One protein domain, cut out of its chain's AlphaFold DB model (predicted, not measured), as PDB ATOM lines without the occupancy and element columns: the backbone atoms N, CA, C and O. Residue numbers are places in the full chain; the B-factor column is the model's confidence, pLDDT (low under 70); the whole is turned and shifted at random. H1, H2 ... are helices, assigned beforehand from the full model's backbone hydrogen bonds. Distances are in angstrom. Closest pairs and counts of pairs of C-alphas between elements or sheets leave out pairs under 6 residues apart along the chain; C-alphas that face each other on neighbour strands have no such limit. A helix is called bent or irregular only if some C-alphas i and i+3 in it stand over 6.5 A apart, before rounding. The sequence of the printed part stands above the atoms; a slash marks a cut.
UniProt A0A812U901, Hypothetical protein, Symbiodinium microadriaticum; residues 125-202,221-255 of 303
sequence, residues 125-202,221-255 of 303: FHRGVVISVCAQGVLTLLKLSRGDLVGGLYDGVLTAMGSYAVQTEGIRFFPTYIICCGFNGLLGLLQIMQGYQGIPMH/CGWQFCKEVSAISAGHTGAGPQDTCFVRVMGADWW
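Overview. This is residues 125 to 202 and 221 to 255 of the 303 residues of the protein "Hypothetical protein" of Symbiodinium microadriaticum (UniProt A0A812U901). The longest helix, H3, splays away from a hairpin of H1 and H2, and its residues 185 to 192 stick out. H4 packs with its first residues on the beginning of H1 and on residues 174 to 178 of H3, and short H5 packs on the beginning of H1. H1 to H4 form a splayed up-and-down bundle, each helix running against the one before. The printed part has 113 residues, all helix in class, in the order H1 to H5 with no named strand; it is loose, with a radius of gyration of the C-alphas of 16.9 A and spans of 48 by 36 by 28 A.

Arrangement. H3, residues 171 to 195, is irregular, C-alphas 172 and 175 being 7.2 A apart. With residues 171 to 181 alone it touches H2, residues 149 to 165, in a hairpin, at a shallow tilt of 34 degrees, only just short of steep; the closest C-alphas, of Phe 174 and Ala 165, are 4.9 A apart. H2 forms another hairpin with the hub H1, residues 125 to 145, at 22 degrees, a shallow tilt; Gly 152 and Thr 140 have the closest C-alphas, 5.0 A. H1 and H3 are apart. H4, residues 221 to 233, touches H1 (Cys 221 and Phe 125, closest C-alphas 5.1 A) and H3 (Gly 222 and Ile 178, 6.0 A). H5, residues 245 to 250, touches H1 at a steep tilt of 68 degrees, only just short of about perpendicular; the closest C-alphas, of Met 250 and Arg 127, are 6.7 A apart. Every O i to N i+4 pair is within hydrogen-bond range in H1, H2, H4 and H5, and 19 of 21 in H3.

Along the chain. H3 is 35.9 A long, H1 30.3 A, H2 23.7 A, H4 18.4 A and H5 8.5 A. H1 begins at C-alpha 125 (-24.293, -5.062, -13.098), and H5 ends at C-alpha 250 (-31.628, -4.888, -14.191).

Size, cuts and confidence. The C-alphas of Gly 198 and Gly 235, the two farthest apart, are 51.2 A apart. Residues 203 to 220 are not printed, with 26.6 A between C-alphas 202 and 221 across the cut. H4 to H5 is a long link. Residues 238 to 242 have pLDDT under 70.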
ATOM      1  N   PHE A 125     -25.437  -5.795 -12.555       95.62
ATOM      2  CA  PHE A 125     -24.293  -5.062 -13.098       95.62
ATOM      3  C   PHE A 125     -23.681  -5.749 -14.319       95.62
ATOM      4  O   PHE A 125     -23.364  -5.062 -15.288       95.62
ATOM      5  N   HIS A 126     -23.593  -7.083 -14.324       95.31
ATOM      6  CA  HIS A 126     -23.152  -7.851 -15.493       95.31
ATOM      7  C   HIS A 126     -24.030  -7.561 -16.717       95.31
ATOM      8  O   HIS A 126     -23.512  -7.171 -17.763       95.31
ATOM      9  N   ARG A 127     -25.360  -7.601 -16.564       95.25
ATOM     10  CA  ARG A 127     -26.306  -7.215 -17.628       95.25
ATOM     11  C   ARG A 127     -26.104  -5.776 -18.098       95.25
ATOM     12  O   ARG A 127     -26.183  -5.510 -19.293       95.25
ATOM     13  N   GLY A 128     -25.811  -4.848 -17.184       96.25
ATOM     14  CA  GLY A 128     -25.472  -3.463 -17.535       96.25
ATOM     15  C   GLY A 128     -24.251  -3.372 -18.445       96.25
ATOM     16  O   GLY A 128     -24.273  -2.636 -19.433       96.25
ATOM     17  N   VAL A 129     -23.229  -4.185 -18.175       96.38
ATOM     18  CA  VAL A 129     -22.054  -4.285 -19.044       96.38
ATOM     19  C   VAL A 129     -22.418  -4.888 -20.398       96.38
ATOM     20  O   VAL A 129     -22.053  -4.307 -21.417       96.38
ATOM     21  N   VAL A 130     -23.200  -5.970 -20.445       96.06
ATOM     22  CA  VAL A 130     -23.654  -6.570 -21.716       96.06
ATOM     23  C   VAL A 130     -24.398  -5.545 -22.577       96.06
ATOM     24  O   VAL A 130     -24.074  -5.388 -23.753       96.06
ATOM     25  N   ILE A 131     -25.324  -4.778 -21.994       96.56
ATOM     26  CA  ILE A 131     -26.039  -3.710 -22.711       96.56
ATOM     27  C   ILE A 131     -25.062  -2.658 -23.243       96.56
ATOM     28  O   ILE A 131     -25.190  -2.236 -24.393       96.56
ATOM     29  N   SER A 132     -24.074  -2.252 -22.441       97.00
ATOM     30  CA  SER A 132     -23.069  -1.278 -22.880       97.00
ATOM     31  C   SER A 132     -22.223  -1.798 -24.049       97.00
ATOM     32  O   SER A 132     -22.017  -1.061 -25.010       97.00
ATOM     33  N   VAL A 133     -21.829  -3.077 -24.034       96.75
ATOM     34  CA  VAL A 133     -21.092  -3.731 -25.128       96.75
ATOM     35  C   VAL A 133     -21.957  -3.820 -26.386       96.75
ATOM     36  O   VAL A 133     -21.492  -3.492 -27.475       96.75
ATOM     37  N   CYS A 134     -23.233  -4.196 -26.261       96.75
ATOM     38  CA  CYS A 134     -24.158  -4.202 -27.396       96.75
ATOM     39  C   CYS A 134     -24.318  -2.800 -27.997       96.75
ATOM     40  O   CYS A 134     -24.269  -2.640 -29.216       96.75
ATOM     41  N   ALA A 135     -24.459  -1.773 -27.156       97.12
ATOM     42  CA  ALA A 135     -24.561  -0.391 -27.609       97.12
ATOM     43  C   ALA A 135     -23.262   0.090 -28.291       97.12
ATOM     44  O   ALA A 135     -23.331   0.742 -29.334       97.12
ATOM     45  N   GLN A 136     -22.087  -0.292 -27.775       96.38
ATOM     46  CA  GLN A 136     -20.789  -0.071 -28.432       96.38
ATOM     47  C   GLN A 136     -20.706  -0.766 -29.795       96.38
ATOM     48  O   GLN A 136     -20.247  -0.157 -30.763       96.38
ATOM     49  N   GLY A 137     -21.226  -1.989 -29.915       97.06
ATOM     50  CA  GLY A 137     -21.302  -2.707 -31.188       97.06
ATOM     51  C   GLY A 137     -22.189  -2.006 -32.214       97.06
ATOM     52  O   GLY A 137     -21.801  -1.859 -33.371       97.06
ATOM     53  N   VAL A 138     -23.345  -1.481 -31.796       97.50
ATOM     54  CA  VAL A 138     -24.212  -0.685 -32.682       97.50
ATOM     55  C   VAL A 138     -23.504   0.595 -33.138       97.50
ATOM     56  O   VAL A 138     -23.529   0.920 -34.325       97.50
ATOM     57  N   LEU A 139     -22.830   1.305 -32.230       95.31
ATOM     58  CA  LEU A 139     -22.059   2.505 -32.577       95.31
ATOM     59  C   LEU A 139     -20.901   2.202 -33.532       95.31
ATOM     60  O   LEU A 139     -20.668   2.969 -34.465       95.31
ATOM     61  N   THR A 140     -20.227   1.072 -33.333       95.62
ATOM     62  CA  THR A 140     -19.183   0.564 -34.231       95.62
ATOM     63  C   THR A 140     -19.726   0.398 -35.648       95.62
ATOM     64  O   THR A 140     -19.170   0.951 -36.597       95.62
ATOM     65  N   LEU A 141     -20.851  -0.309 -35.801       97.19
ATOM     66  CA  LEU A 141     -21.489  -0.515 -37.105       97.19
ATOM     67  C   LEU A 141     -21.922   0.809 -37.743       97.19
ATOM     68  O   LEU A 141     -21.727   1.009 -38.942       97.19
ATOM     69  N   LEU A 142     -22.450   1.742 -36.946       95.25
ATOM     70  CA  LEU A 142     -22.809   3.076 -37.425       95.25
ATOM     71  C   LEU A 142     -21.585   3.853 -37.930       95.25
ATOM     72  O   LEU A 142     -21.671   4.472 -38.992       95.25
ATOM     73  N   LYS A 143     -20.443   3.808 -37.233       92.12
ATOM     74  CA  LYS A 143     -19.197   4.452 -37.695       92.12
ATOM     75  C   LYS A 143     -18.680   3.840 -38.994       92.12
ATOM     76  O   LYS A 143     -18.406   4.579 -39.940       92.12
ATOM     77  N   LEU A 144     -18.656   2.509 -39.078       93.44
ATOM     78  CA  LEU A 144     -18.270   1.794 -40.297       93.44
ATOM     79  C   LEU A 144     -19.189   2.154 -41.474       93.44
ATOM     80  O   LEU A 144     -18.701   2.444 -42.564       93.44
ATOM     81  N   SER A 145     -20.505   2.236 -41.246       96.19
ATOM     82  CA  SER A 145     -21.476   2.621 -42.284       96.19
ATOM     83  C   SER A 145     -21.316   4.065 -42.781       96.19
ATOM     84  O   SER A 145     -21.714   4.378 -43.900       96.19
ATOM     85  N   ARG A 146     -20.711   4.943 -41.971       94.00
ATOM     86  CA  ARG A 146     -20.410   6.341 -42.322       94.00
ATOM     87  C   ARG A 146     -19.065   6.507 -43.039       94.00
ATOM     88  O   ARG A 146     -18.708   7.632 -43.376       94.00
ATOM     89  N   GLY A 147     -18.332   5.417 -43.269       92.44
ATOM     90  CA  GLY A 147     -17.024   5.429 -43.928       92.44
ATOM     91  C   GLY A 147     -15.838   5.699 -42.997       92.44
ATOM     92  O   GLY A 147     -14.708   5.761 -43.474       92.44
ATOM     93  N   ASP A 148     -16.052   5.810 -41.680       90.19
ATOM     94  CA  ASP A 148     -14.960   5.888 -40.702       90.19
ATOM     95  C   ASP A 148     -14.456   4.477 -40.369       90.19
ATOM     96  O   ASP A 148     -14.812   3.871 -39.353       90.19
ATOM     97  N   LEU A 149     -13.658   3.925 -41.286       91.25
ATOM     98  CA  LEU A 149     -13.124   2.568 -41.175       91.25
ATOM     99  C   LEU A 149     -12.133   2.425 -40.016       91.25
ATOM    100  O   LEU A 149     -12.128   1.397 -39.350       91.25
ATOM    101  N   VAL A 150     -11.305   3.442 -39.760       87.12
ATOM    102  CA  VAL A 150     -10.250   3.370 -38.737       87.12
ATOM    103  C   VAL A 150     -10.849   3.490 -37.338       87.12
ATOM    104  O   VAL A 150     -10.579   2.640 -36.487       87.12
ATOM    105  N   GLY A 151     -11.701   4.496 -37.108       84.81
ATOM    106  CA  GLY A 151     -12.402   4.653 -35.835       84.81
ATOM    107  C   GLY A 151     -13.353   3.487 -35.569       84.81
ATOM    108  O   GLY A 151     -13.401   2.968 -34.453       84.81
ATOM    109  N   GLY A 152     -14.051   3.019 -36.608       88.31
ATOM    110  CA  GLY A 152     -14.897   1.832 -36.533       88.31
ATOM    111  C   GLY A 152     -14.114   0.552 -36.229       88.31
ATOM    112  O   GLY A 152     -14.553  -0.239 -35.403       88.31
ATOM    113  N   LEU A 153     -12.937   0.337 -36.821       90.81
ATOM    114  CA  LEU A 153     -12.124  -0.850 -36.527       90.81
ATOM    115  C   LEU A 153     -11.633  -0.854 -35.074       90.81
ATOM    116  O   LEU A 153     -11.697  -1.891 -34.415       90.81
ATOM    117  N   TYR A 154     -11.191   0.298 -34.560       87.38
ATOM    118  CA  TYR A 154     -10.768   0.431 -33.165       87.38
ATOM    119  C   TYR A 154     -11.910   0.113 -32.188       87.38
ATOM    120  O   TYR A 154     -11.751  -0.725 -31.293       87.38
ATOM    121  N   ASP A 155     -13.084   0.711 -32.402       90.69
ATOM    122  CA  ASP A 155     -14.272   0.428 -31.589       90.69
ATOM    123  C   ASP A 155     -14.730  -1.031 -31.743       90.69
ATOM    124  O   ASP A 155     -15.201  -1.642 -30.782       90.69
ATOM    125  N   GLY A 156     -14.531  -1.625 -32.922       94.25
ATOM    126  CA  GLY A 156     -14.804  -3.033 -33.191       94.25
ATOM    127  C   GLY A 156     -13.925  -3.975 -32.378       94.25
ATOM    128  O   GLY A 156     -14.444  -4.923 -31.790       94.25
ATOM    129  N   VAL A 157     -12.625  -3.691 -32.262       91.56
ATOM    130  CA  VAL A 157     -11.715  -4.459 -31.394       91.56
ATOM    131  C   VAL A 157     -12.125  -4.326 -29.927       91.56
ATOM    132  O   VAL A 157     -12.190  -5.331 -29.218       91.56
ATOM    133  N   LEU A 158     -12.464  -3.114 -29.470       91.56
ATOM    134  CA  LEU A 158     -12.926  -2.891 -28.097       91.56
ATOM    135  C   LEU A 158     -14.247  -3.624 -27.812       91.56
ATOM    136  O   LEU A 158     -14.397  -4.240 -26.755       91.56
ATOM    137  N   THR A 159     -15.173  -3.608 -28.772       95.69
ATOM    138  CA  THR A 159     -16.447  -4.336 -28.706       95.69
ATOM    139  C   THR A 159     -16.211  -5.843 -28.677       95.69
ATOM    140  O   THR A 159     -16.808  -6.534 -27.855       95.69
ATOM    141  N   ALA A 160     -15.315  -6.367 -29.519       94.56
ATOM    142  CA  ALA A 160     -14.958  -7.783 -29.534       94.56
ATOM    143  C   ALA A 160     -14.343  -8.210 -28.192       94.56
ATOM    144  O   ALA A 160     -14.772  -9.206 -27.607       94.56
ATOM    145  N   MET A 161     -13.418  -7.411 -27.650       93.06
ATOM    146  CA  MET A 161     -12.831  -7.641 -26.329       93.06
ATOM    147  C   MET A 161     -13.897  -7.625 -25.228       93.06
ATOM    148  O   MET A 161     -13.912  -8.520 -24.386       93.06
ATOM    149  N   GLY A 162     -14.827  -6.667 -25.263       94.00
ATOM    150  CA  GLY A 162     -15.966  -6.617 -24.346       94.00
ATOM    151  C   GLY A 162     -16.873  -7.841 -24.471       94.00
ATOM    152  O   GLY A 162     -17.241  -8.433 -23.460       94.00
ATOM    153  N   SER A 163     -17.172  -8.271 -25.700       95.25
ATOM    154  CA  SER A 163     -18.018  -9.439 -25.978       95.25
ATOM    155  C   SER A 163     -17.406 -10.748 -25.478       95.25
ATOM    156  O   SER A 163     -18.132 -11.630 -25.026       95.25
ATOM    157  N   TYR A 164     -16.076 -10.855 -25.506       93.75
ATOM    158  CA  TYR A 164     -15.352 -11.980 -24.930       93.75
ATOM    159  C   TYR A 164     -15.306 -11.881 -23.400       93.75
ATOM    160  O   TYR A 164     -15.583 -12.854 -22.706       93.75
ATOM    161  N   ALA A 165     -15.034 -10.691 -22.858       92.75
ATOM    162  CA  ALA A 165     -14.913 -10.459 -21.422       92.75
ATOM    163  C   ALA A 165     -16.218 -10.708 -20.644       92.75
ATOM    164  O   ALA A 165     -16.162 -11.136 -19.493       92.75
ATOM    165  N   VAL A 166     -17.390 -10.463 -21.248       93.81
ATOM    166  CA  VAL A 166     -18.691 -10.739 -20.604       93.81
ATOM    167  C   VAL A 166     -19.025 -12.233 -20.513       93.81
ATOM    168  O   VAL A 166     -19.952 -12.596 -19.784       93.81
ATOM    169  N   GLN A 167     -18.299 -13.102 -21.221       92.00
ATOM    170  CA  GLN A 167     -18.474 -14.551 -21.130       92.00
ATOM    171  C   GLN A 167     -17.835 -15.102 -19.851       92.00
ATOM    172  O   GLN A 167     -16.858 -14.560 -19.333       92.00
ATOM    173  N   THR A 168     -18.358 -16.221 -19.352       87.75
ATOM    174  CA  THR A 168     -17.858 -16.885 -18.135       87.75
ATOM    175  C   THR A 168     -16.391 -17.308 -18.261       87.75
ATOM    176  O   THR A 168     -15.626 -17.146 -17.312       87.75
ATOM    177  N   GLU A 169     -15.974 -17.783 -19.439       87.19
ATOM    178  CA  GLU A 169     -14.580 -18.150 -19.742       87.19
ATOM    179  C   GLU A 169     -13.654 -16.914 -19.827       87.19
ATOM    180  O   GLU A 169     -12.463 -16.991 -19.512       87.19
ATOM    181  N   GLY A 170     -14.202 -15.754 -20.206       86.25
ATOM    182  CA  GLY A 170     -13.470 -14.510 -20.459       86.25
ATOM    183  C   GLY A 170     -13.299 -13.587 -19.251       86.25
ATOM    184  O   GLY A 170     -12.664 -12.539 -19.382       86.25
ATOM    185  N   ILE A 171     -13.792 -13.966 -18.065       88.06
ATOM    186  CA  ILE A 171     -13.820 -13.094 -16.875       88.06
ATOM    187  C   ILE A 171     -12.432 -12.574 -16.454       88.06
ATOM    188  O   ILE A 171     -12.311 -11.492 -15.884       88.06
ATOM    189  N   ARG A 172     -11.358 -13.301 -16.796       86.69
ATOM    190  CA  ARG A 172      -9.963 -12.888 -16.545       86.69
ATOM    191  C   ARG A 172      -9.569 -11.612 -17.296       86.69
ATOM    192  O   ARG A 172      -8.715 -10.875 -16.820       86.69
ATOM    193  N   PHE A 173     -10.195 -11.338 -18.440       88.12
ATOM    194  CA  PHE A 173      -9.945 -10.145 -19.259       88.12
ATOM    195  C   PHE A 173     -10.874  -8.976 -18.911       88.12
ATOM    196  O   PHE A 173     -10.737  -7.878 -19.452       88.12
ATOM    197  N   PHE A 174     -11.817  -9.191 -17.994       91.19
ATOM    198  CA  PHE A 174     -12.817  -8.200 -17.624       91.19
ATOM    199  C   PHE A 174     -12.222  -6.912 -17.021       91.19
ATOM    200  O   PHE A 174     -12.625  -5.833 -17.456       91.19
ATOM    201  N   PRO A 175     -11.215  -6.955 -16.120       91.94
ATOM    202  CA  PRO A 175     -10.558  -5.742 -15.620       91.94
ATOM    203  C   PRO A 175      -9.888  -4.922 -16.721       91.94
ATOM    204  O   PRO A 175     -10.015  -3.699 -16.746       91.94
ATOM    205  N   THR A 176      -9.218  -5.592 -17.660       90.31
ATOM    206  CA  THR A 176      -8.588  -4.941 -18.813       90.31
ATOM    207  C   THR A 176      -9.634  -4.225 -19.658       90.31
ATOM    208  O   THR A 176      -9.460  -3.049 -19.977       90.31
ATOM    209  N   TYR A 177     -10.761  -4.886 -19.943       92.44
ATOM    210  CA  TYR A 177     -11.879  -4.261 -20.648       92.44
ATOM    211  C   TYR A 177     -12.410  -3.022 -19.910       92.44
ATOM    212  O   TYR A 177     -12.549  -1.972 -20.536       92.44
ATOM    213  N   ILE A 178     -12.647  -3.100 -18.594       94.50
ATOM    214  CA  ILE A 178     -13.135  -1.964 -17.787       94.50
ATOM    215  C   ILE A 178     -12.202  -0.760 -17.910       94.50
ATOM    216  O   ILE A 178     -12.670   0.366 -18.068       94.50
ATOM    217  N   ILE A 179     -10.893  -0.991 -17.845       92.94
ATOM    218  CA  ILE A 179      -9.893   0.077 -17.855       92.94
ATOM    219  C   ILE A 179      -9.784   0.697 -19.243       92.94
ATOM    220  O   ILE A 179      -9.830   1.921 -19.356       92.94
ATOM    221  N   CYS A 180      -9.743  -0.116 -20.302       91.06
ATOM    222  CA  CYS A 180      -9.801   0.387 -21.675       91.06
ATOM    223  C   CYS A 180     -11.078   1.205 -21.916       91.06
ATOM    224  O   CYS A 180     -11.020   2.302 -22.464       91.06
ATOM    225  N   CYS A 181     -12.227   0.702 -21.465       93.69
ATOM    226  CA  CYS A 181     -13.524   1.354 -21.621       93.69
ATOM    227  C   CYS A 181     -13.596   2.680 -20.843       93.69
ATOM    228  O   CYS A 181     -13.990   3.708 -21.394       93.69
ATOM    229  N   GLY A 182     -13.142   2.690 -19.587       94.50
ATOM    230  CA  GLY A 182     -13.119   3.882 -18.741       94.50
ATOM    231  C   GLY A 182     -12.159   4.951 -19.255       94.50
ATOM    232  O   GLY A 182     -12.524   6.124 -19.312       94.50
ATOM    233  N   PHE A 183     -10.961   4.551 -19.690       92.44
ATOM    234  CA  PHE A 183      -9.968   5.475 -20.233       92.44
ATOM    235  C   PHE A 183     -10.430   6.081 -21.561       92.44
ATOM    236  O   PHE A 183     -10.417   7.301 -21.709       92.44
ATOM    237  N   ASN A 184     -10.942   5.260 -22.486       90.50
ATOM    238  CA  ASN A 184     -11.495   5.739 -23.756       90.50
ATOM    239  C   ASN A 184     -12.722   6.634 -23.555       90.50
ATOM    240  O   ASN A 184     -12.854   7.659 -24.222       90.50
ATOM    241  N   GLY A 185     -13.600   6.287 -22.611       93.38
ATOM    242  CA  GLY A 185     -14.745   7.118 -22.253       93.38
ATOM    243  C   GLY A 185     -14.324   8.480 -21.699       93.38
ATOM    244  O   GLY A 185     -14.835   9.510 -22.138       93.38
ATOM    245  N   LEU A 186     -13.352   8.504 -20.781       95.44
ATOM    246  CA  LEU A 186     -12.852   9.741 -20.180       95.44
ATOM    247  C   LEU A 186     -12.119  10.623 -21.199       95.44
ATOM    248  O   LEU A 186     -12.401  11.818 -21.281       95.44
ATOM    249  N   LEU A 187     -11.215  10.045 -21.996       91.75
ATOM    250  CA  LEU A 187     -10.508  10.773 -23.051       91.75
ATOM    251  C   LEU A 187     -11.471  11.319 -24.105       91.75
ATOM    252  O   LEU A 187     -11.350  12.483 -24.480       91.75
ATOM    253  N   GLY A 188     -12.454  10.526 -24.536       89.75
ATOM    254  CA  GLY A 188     -13.474  10.980 -25.479       89.75
ATOM    255  C   GLY A 188     -14.286  12.153 -24.929       89.75
ATOM    256  O   GLY A 188     -14.538  13.123 -25.640       89.75
ATOM    257  N   LEU A 189     -14.633  12.123 -23.638       93.25
ATOM    258  CA  LEU A 189     -15.328  13.236 -22.991       93.25
ATOM    259  C   LEU A 189     -14.454  14.501 -22.937       93.25
ATOM    260  O   LEU A 189     -14.934  15.591 -23.244       93.25
ATOM    261  N   LEU A 190     -13.168  14.362 -22.598       92.94
ATOM    262  CA  LEU A 190     -12.214  15.476 -22.595       92.94
ATOM    263  C   LEU A 190     -12.019  16.071 -23.995       92.94
ATOM    264  O   LEU A 190     -12.006  17.291 -24.131       92.94
ATOM    265  N   GLN A 191     -11.929  15.235 -25.031       90.88
ATOM    266  CA  GLN A 191     -11.827  15.684 -26.422       90.88
ATOM    267  C   GLN A 191     -13.063  16.475 -26.857       90.88
ATOM    268  O   GLN A 191     -12.924  17.513 -27.498       90.88
ATOM    269  N   ILE A 192     -14.267  16.046 -26.467       90.44
ATOM    270  CA  ILE A 192     -15.498  16.808 -26.729       90.44
ATOM    271  C   ILE A 192     -15.458  18.143 -25.981       90.44
ATOM    272  O   ILE A 192     -15.707  19.189 -26.573       90.44
ATOM    273  N   MET A 193     -15.085  18.140 -24.701       91.62
ATOM    274  CA  MET A 193     -14.975  19.377 -23.922       91.62
ATOM    275  C   MET A 193     -13.953  20.355 -24.520       91.62
ATOM    276  O   MET A 193     -14.169  21.562 -24.457       91.62
ATOM    277  N   GLN A 194     -12.868  19.853 -25.117       92.75
ATOM    278  CA  GLN A 194     -11.872  20.657 -25.830       92.75
ATOM    279  C   GLN A 194     -12.380  21.151 -27.191       92.75
ATOM    280  O   GLN A 194     -12.212  22.324 -27.514       92.75
ATOM    281  N   GLY A 195     -13.037  20.291 -27.971       90.06
ATOM    282  CA  GLY A 195     -13.559  20.637 -29.295       90.06
ATOM    283  C   GLY A 195     -14.718  21.638 -29.264       90.06
ATOM    284  O   GLY A 195     -14.896  22.394 -30.213       90.06
ATOM    285  N   TYR A 196     -15.481  21.676 -28.168       92.62
ATOM    286  CA  TYR A 196     -16.633  22.568 -27.984       92.62
ATOM    287  C   TYR A 196     -16.372  23.706 -26.980       92.62
ATOM    288  O   TYR A 196     -17.313  24.258 -26.402       92.62
ATOM    289  N   GLN A 197     -15.109  24.089 -26.762       93.75
ATOM    290  CA  GLN A 197     -14.782  25.232 -25.902       93.75
ATOM    291  C   GLN A 197     -15.499  26.506 -26.384       93.75
ATOM    292  O   GLN A 197     -15.368  26.917 -27.532       93.75
ATOM    293  N   GLY A 198     -16.268  27.137 -25.489       92.25
ATOM    294  CA  GLY A 198     -17.022  28.367 -25.769       92.25
ATOM    295  C   GLY A 198     -18.476  28.164 -26.217       92.25
ATOM    296  O   GLY A 198     -19.213  29.145 -26.305       92.25
ATOM    297  N   ILE A 199     -18.920  26.924 -26.440       93.31
ATOM    298  CA  ILE A 199     -20.319  26.604 -26.765       93.31
ATOM    299  C   ILE A 199     -21.055  26.215 -25.470       93.31
ATOM    300  O   ILE A 199     -20.534  25.427 -24.678       93.31
ATOM    301  N   PRO A 200     -22.261  26.748 -25.198       93.50
ATOM    302  CA  PRO A 200     -22.991  26.408 -23.983       93.50
ATOM    303  C   PRO A 200     -23.442  24.936 -23.991       93.50
ATOM    304  O   PRO A 200     -23.904  24.425 -25.009       93.50
ATOM    305  N   MET A 201     -23.374  24.261 -22.833       88.06
ATOM    306  CA  MET A 201     -23.591  22.804 -22.727       88.06
ATOM    307  C   MET A 201     -24.951  22.309 -23.251       88.06
ATOM    308  O   MET A 201     -25.053  21.172 -23.695       88.06
ATOM    309  N   HIS A 202     -25.992  23.145 -23.249       93.00
ATOM    310  CA  HIS A 202     -27.313  22.762 -23.763       93.00
ATOM    311  C   HIS A 202     -27.370  22.648 -25.298       93.00
ATOM    312  O   HIS A 202     -28.309  22.056 -25.821       93.00
ATOM    313  N   CYS A 221     -20.431  -0.032 -14.477       97.19
ATOM    314  CA  CYS A 221     -21.110  -1.301 -14.219       97.19
ATOM    315  C   CYS A 221     -20.101  -2.437 -14.018       97.19
ATOM    316  O   CYS A 221     -20.254  -3.231 -13.093       97.19
ATOM    317  N   GLY A 222     -19.042  -2.484 -14.827       95.62
ATOM    318  CA  GLY A 222     -18.000  -3.495 -14.694       95.62
ATOM    319  C   GLY A 222     -17.215  -3.363 -13.390       95.62
ATOM    320  O   GLY A 222     -16.971  -4.361 -12.718       95.62
ATOM    321  N   TRP A 223     -16.889  -2.142 -12.967       95.69
ATOM    322  CA  TRP A 223     -16.238  -1.912 -11.678       95.69
ATOM    323  C   TRP A 223     -17.114  -2.360 -10.498       95.69
ATOM    324  O   TRP A 223     -16.626  -3.046  -9.597       95.69
ATOM    325  N   GLN A 224     -18.413  -2.037 -10.523       95.12
ATOM    326  CA  GLN A 224     -19.360  -2.518  -9.511       95.12
ATOM    327  C   GLN A 224     -19.468  -4.046  -9.525       95.12
ATOM    328  O   GLN A 224     -19.451  -4.661  -8.465       95.12
ATOM    329  N   PHE A 225     -19.508  -4.668 -10.706       94.62
ATOM    330  CA  PHE A 225     -19.498  -6.124 -10.830       94.62
ATOM    331  C   PHE A 225     -18.251  -6.745 -10.186       94.62
ATOM    332  O   PHE A 225     -18.388  -7.626  -9.343       94.62
ATOM    333  N   CYS A 226     -17.050  -6.248 -10.500       93.94
ATOM    334  CA  CYS A 226     -15.810  -6.726  -9.880       93.94
ATOM    335  C   CYS A 226     -15.842  -6.587  -8.355       93.94
ATOM    336  O   CYS A 226     -15.418  -7.494  -7.646       93.94
ATOM    337  N   LYS A 227     -16.379  -5.474  -7.843       93.00
ATOM    338  CA  LYS A 227     -16.524  -5.254  -6.402       93.00
ATOM    339  C   LYS A 227     -17.446  -6.294  -5.754       93.00
ATOM    340  O   LYS A 227     -17.112  -6.807  -4.689       93.00
ATOM    341  N   GLU A 228     -18.572  -6.617  -6.387       93.06
ATOM    342  CA  GLU A 228     -19.493  -7.651  -5.897       93.06
ATOM    343  C   GLU A 228     -18.867  -9.052  -5.969       93.06
ATOM    344  O   GLU A 228     -18.982  -9.815  -5.016       93.06
ATOM    345  N   VAL A 229     -18.143  -9.382  -7.043       92.44
ATOM    346  CA  VAL A 229     -17.420 -10.662  -7.164       92.44
ATOM    347  C   VAL A 229     -16.360 -10.798  -6.066       92.44
ATOM    348  O   VAL A 229     -16.275 -11.841  -5.416       92.44
ATOM    349  N   SER A 230     -15.607  -9.732  -5.784       92.25
ATOM    350  CA  SER A 230     -14.658  -9.717  -4.668       92.25
ATOM    351  C   SER A 230     -15.356  -9.871  -3.313       92.25
ATOM    352  O   SER A 230     -14.872 -10.623  -2.468       92.25
ATOM    353  N   ALA A 231     -16.515  -9.239  -3.105       91.50
ATOM    354  CA  ALA A 231     -17.300  -9.409  -1.879       91.50
ATOM    355  C   ALA A 231     -17.786 -10.859  -1.694       91.50
ATOM    356  O   ALA A 231     -17.657 -11.409  -0.601       91.50
ATOM    357  N   ILE A 232     -18.252 -11.508  -2.769       91.94
ATOM    358  CA  ILE A 232     -18.652 -12.925  -2.755       91.94
ATOM    359  C   ILE A 232     -17.458 -13.813  -2.392       91.94
ATOM    360  O   ILE A 232     -17.597 -14.713  -1.566       91.94
ATOM    361  N   SER A 233     -16.275 -13.538  -2.951       92.44
ATOM    362  CA  SER A 233     -15.062 -14.301  -2.625       92.44
ATOM    363  C   SER A 233     -14.640 -14.164  -1.157       92.44
ATOM    364  O   SER A 233     -14.113 -15.108  -0.578       92.44
ATOM    365  N   ALA A 234     -14.939 -13.020  -0.535       92.81
ATOM    366  CA  ALA A 234     -14.718 -12.770   0.885       92.81
ATOM    367  C   ALA A 234     -15.840 -13.329   1.783       92.81
ATOM    368  O   ALA A 234     -15.893 -12.990   2.964       92.81
ATOM    369  N   GLY A 235     -16.787 -14.104   1.243       91.31
ATOM    370  CA  GLY A 235     -17.916 -14.661   1.996       91.31
ATOM    371  C   GLY A 235     -19.010 -13.649   2.357       91.31
ATOM    372  O   GLY A 235     -19.915 -13.979   3.118       91.31
ATOM    373  N   HIS A 236     -18.965 -12.427   1.819       86.50
ATOM    374  CA  HIS A 236     -19.989 -11.416   2.073       86.50
ATOM    375  C   HIS A 236     -21.133 -11.599   1.072       86.50
ATOM    376  O   HIS A 236     -21.097 -11.101  -0.057       86.50
ATOM    377  N   THR A 237     -22.173 -12.318   1.482       71.88
ATOM    378  CA  THR A 237     -23.357 -12.603   0.663       71.88
ATOM    379  C   THR A 237     -24.323 -11.422   0.631       71.88
ATOM    380  O   THR A 237     -25.433 -11.525   1.122       71.88
ATOM    381  N   GLY A 238     -23.906 -10.279   0.069       62.44
ATOM    382  CA  GLY A 238     -24.778  -9.250  -0.535       62.44
ATOM    383  C   GLY A 238     -25.986  -8.693   0.247       62.44
ATOM    384  O   GLY A 238     -26.713  -7.880  -0.320       62.44
ATOM    385  N   ALA A 239     -26.205  -9.059   1.512       58.06
ATOM    386  CA  ALA A 239     -27.418  -8.809   2.296       58.06
ATOM    387  C   ALA A 239     -27.497  -7.368   2.834       58.06
ATOM    388  O   ALA A 239     -27.973  -7.106   3.939       58.06
ATOM    389  N   GLY A 240     -26.992  -6.409   2.056       62.16
ATOM    390  CA  GLY A 240     -27.108  -4.991   2.349       62.16
ATOM    391  C   GLY A 240     -28.492  -4.464   1.936       62.16
ATOM    392  O   GLY A 240     -28.917  -4.714   0.811       62.16
ATOM    393  N   PRO A 241     -29.185  -3.674   2.775       56.12
ATOM    394  CA  PRO A 241     -30.532  -3.149   2.510       56.12
ATOM    395  C   PRO A 241     -30.610  -2.034   1.436       56.12
ATOM    396  O   PRO A 241     -31.437  -1.132   1.537       56.12
ATOM    397  N   GLN A 242     -29.762  -2.048   0.400       65.69
ATOM    398  CA  GLN A 242     -29.701  -0.986  -0.619       65.69
ATOM    399  C   GLN A 242     -29.748  -1.529  -2.053       65.69
ATOM    400  O   GLN A 242     -28.851  -1.288  -2.864       65.69
ATOM    401  N   ASP A 243     -30.839  -2.215  -2.388       81.00
ATOM    402  CA  ASP A 243     -31.206  -2.430  -3.786       81.00
ATOM    403  C   ASP A 243     -31.551  -1.071  -4.412       81.00
ATOM    404  O   ASP A 243     -32.614  -0.492  -4.174       81.00
ATOM    405  N   THR A 244     -30.640  -0.529  -5.222       89.44
ATOM    406  CA  THR A 244     -30.944   0.651  -6.035       89.44
ATOM    407  C   THR A 244     -32.028   0.299  -7.057       89.44
ATOM    408  O   THR A 244     -32.150  -0.850  -7.488       89.44
ATOM    409  N   CYS A 245     -32.811   1.292  -7.498       92.50
ATOM    410  CA  CYS A 245     -33.806   1.095  -8.561       92.50
ATOM    411  C   CYS A 245     -33.183   0.412  -9.793       92.50
ATOM    412  O   CYS A 245     -33.771  -0.499 -10.367       92.50
ATOM    413  N   PHE A 246     -31.936   0.771 -10.116       93.81
ATOM    414  CA  PHE A 246     -31.150   0.124 -11.159       93.81
ATOM    415  C   PHE A 246     -31.000  -1.389 -10.938       93.81
ATOM    416  O   PHE A 246     -31.343  -2.159 -11.828       93.81
ATOM    417  N   VAL A 247     -30.562  -1.828  -9.752       93.44
ATOM    418  CA  VAL A 247     -30.425  -3.261  -9.421       93.44
ATOM    419  C   VAL A 247     -31.778  -3.971  -9.465       93.44
ATOM    420  O   VAL A 247     -31.862  -5.107  -9.929       93.44
ATOM    421  N   ARG A 248     -32.857  -3.300  -9.051       92.88
ATOM    422  CA  ARG A 248     -34.212  -3.862  -9.119       92.88
ATOM    423  C   ARG A 248     -34.678  -4.077 -10.559       92.88
ATOM    424  O   ARG A 248     -35.235  -5.128 -10.848       92.88
ATOM    425  N   VAL A 249     -34.439  -3.112 -11.447       94.56
ATOM    426  CA  VAL A 249     -34.824  -3.197 -12.864       94.56
ATOM    427  C   VAL A 249     -33.942  -4.201 -13.600       94.56
ATOM    428  O   VAL A 249     -34.462  -5.110 -14.242       94.56
ATOM    429  N   MET A 250     -32.620  -4.077 -13.475       94.44
ATOM    430  CA  MET A 250     -31.628  -4.888 -14.191       94.44
ATOM    431  C   MET A 250     -31.506  -6.317 -13.658       94.44
ATOM    432  O   MET A 250     -31.187  -7.237 -14.409       94.44
ATOM    433  N   GLY A 251     -31.762  -6.521 -12.367       90.31
ATOM    434  CA  GLY A 251     -31.712  -7.827 -11.714       90.31
ATOM    435  C   GLY A 251     -33.009  -8.628 -11.809       90.31
ATOM    436  O   GLY A 251     -33.033  -9.762 -11.348       90.31
ATOM    437  N   ALA A 252     -34.082  -8.070 -12.374       91.00
ATOM    438  CA  ALA A 252     -35.358  -8.768 -12.482       91.00
ATOM    439  C   ALA A 252     -35.343  -9.847 -13.585       91.00
ATOM    440  O   ALA A 252     -34.538  -9.800 -14.514       91.00
ATOM    441  N   ASP A 253     -36.231 -10.834 -13.503       89.38
ATOM    442  CA  ASP A 253     -36.153 -12.032 -14.356       89.38
ATOM    443  C   ASP A 253     -36.797 -11.873 -15.746       89.38
ATOM    444  O   ASP A 253     -36.679 -12.752 -16.587       89.38
ATOM    445  N   TRP A 254     -37.424 -10.727 -16.025       91.81
ATOM    446  CA  TRP A 254     -38.052 -10.404 -17.316       91.81
ATOM    447  C   TRP A 254     -37.061 -10.061 -18.441       91.81
ATOM    448  O   TRP A 254     -37.475  -9.896 -19.588       91.81
ATOM    449  N   TRP A 255     -35.764  -9.926 -18.138       91.12
ATOM    450  CA  TRP A 255     -34.758  -9.686 -19.172       91.12
ATOM    451  C   TRP A 255     -34.601 -10.916 -20.068       91.12
ATOM    452  O   TRP A 255     -34.541 -12.038 -19.563       91.12
TER     453      TRP A 255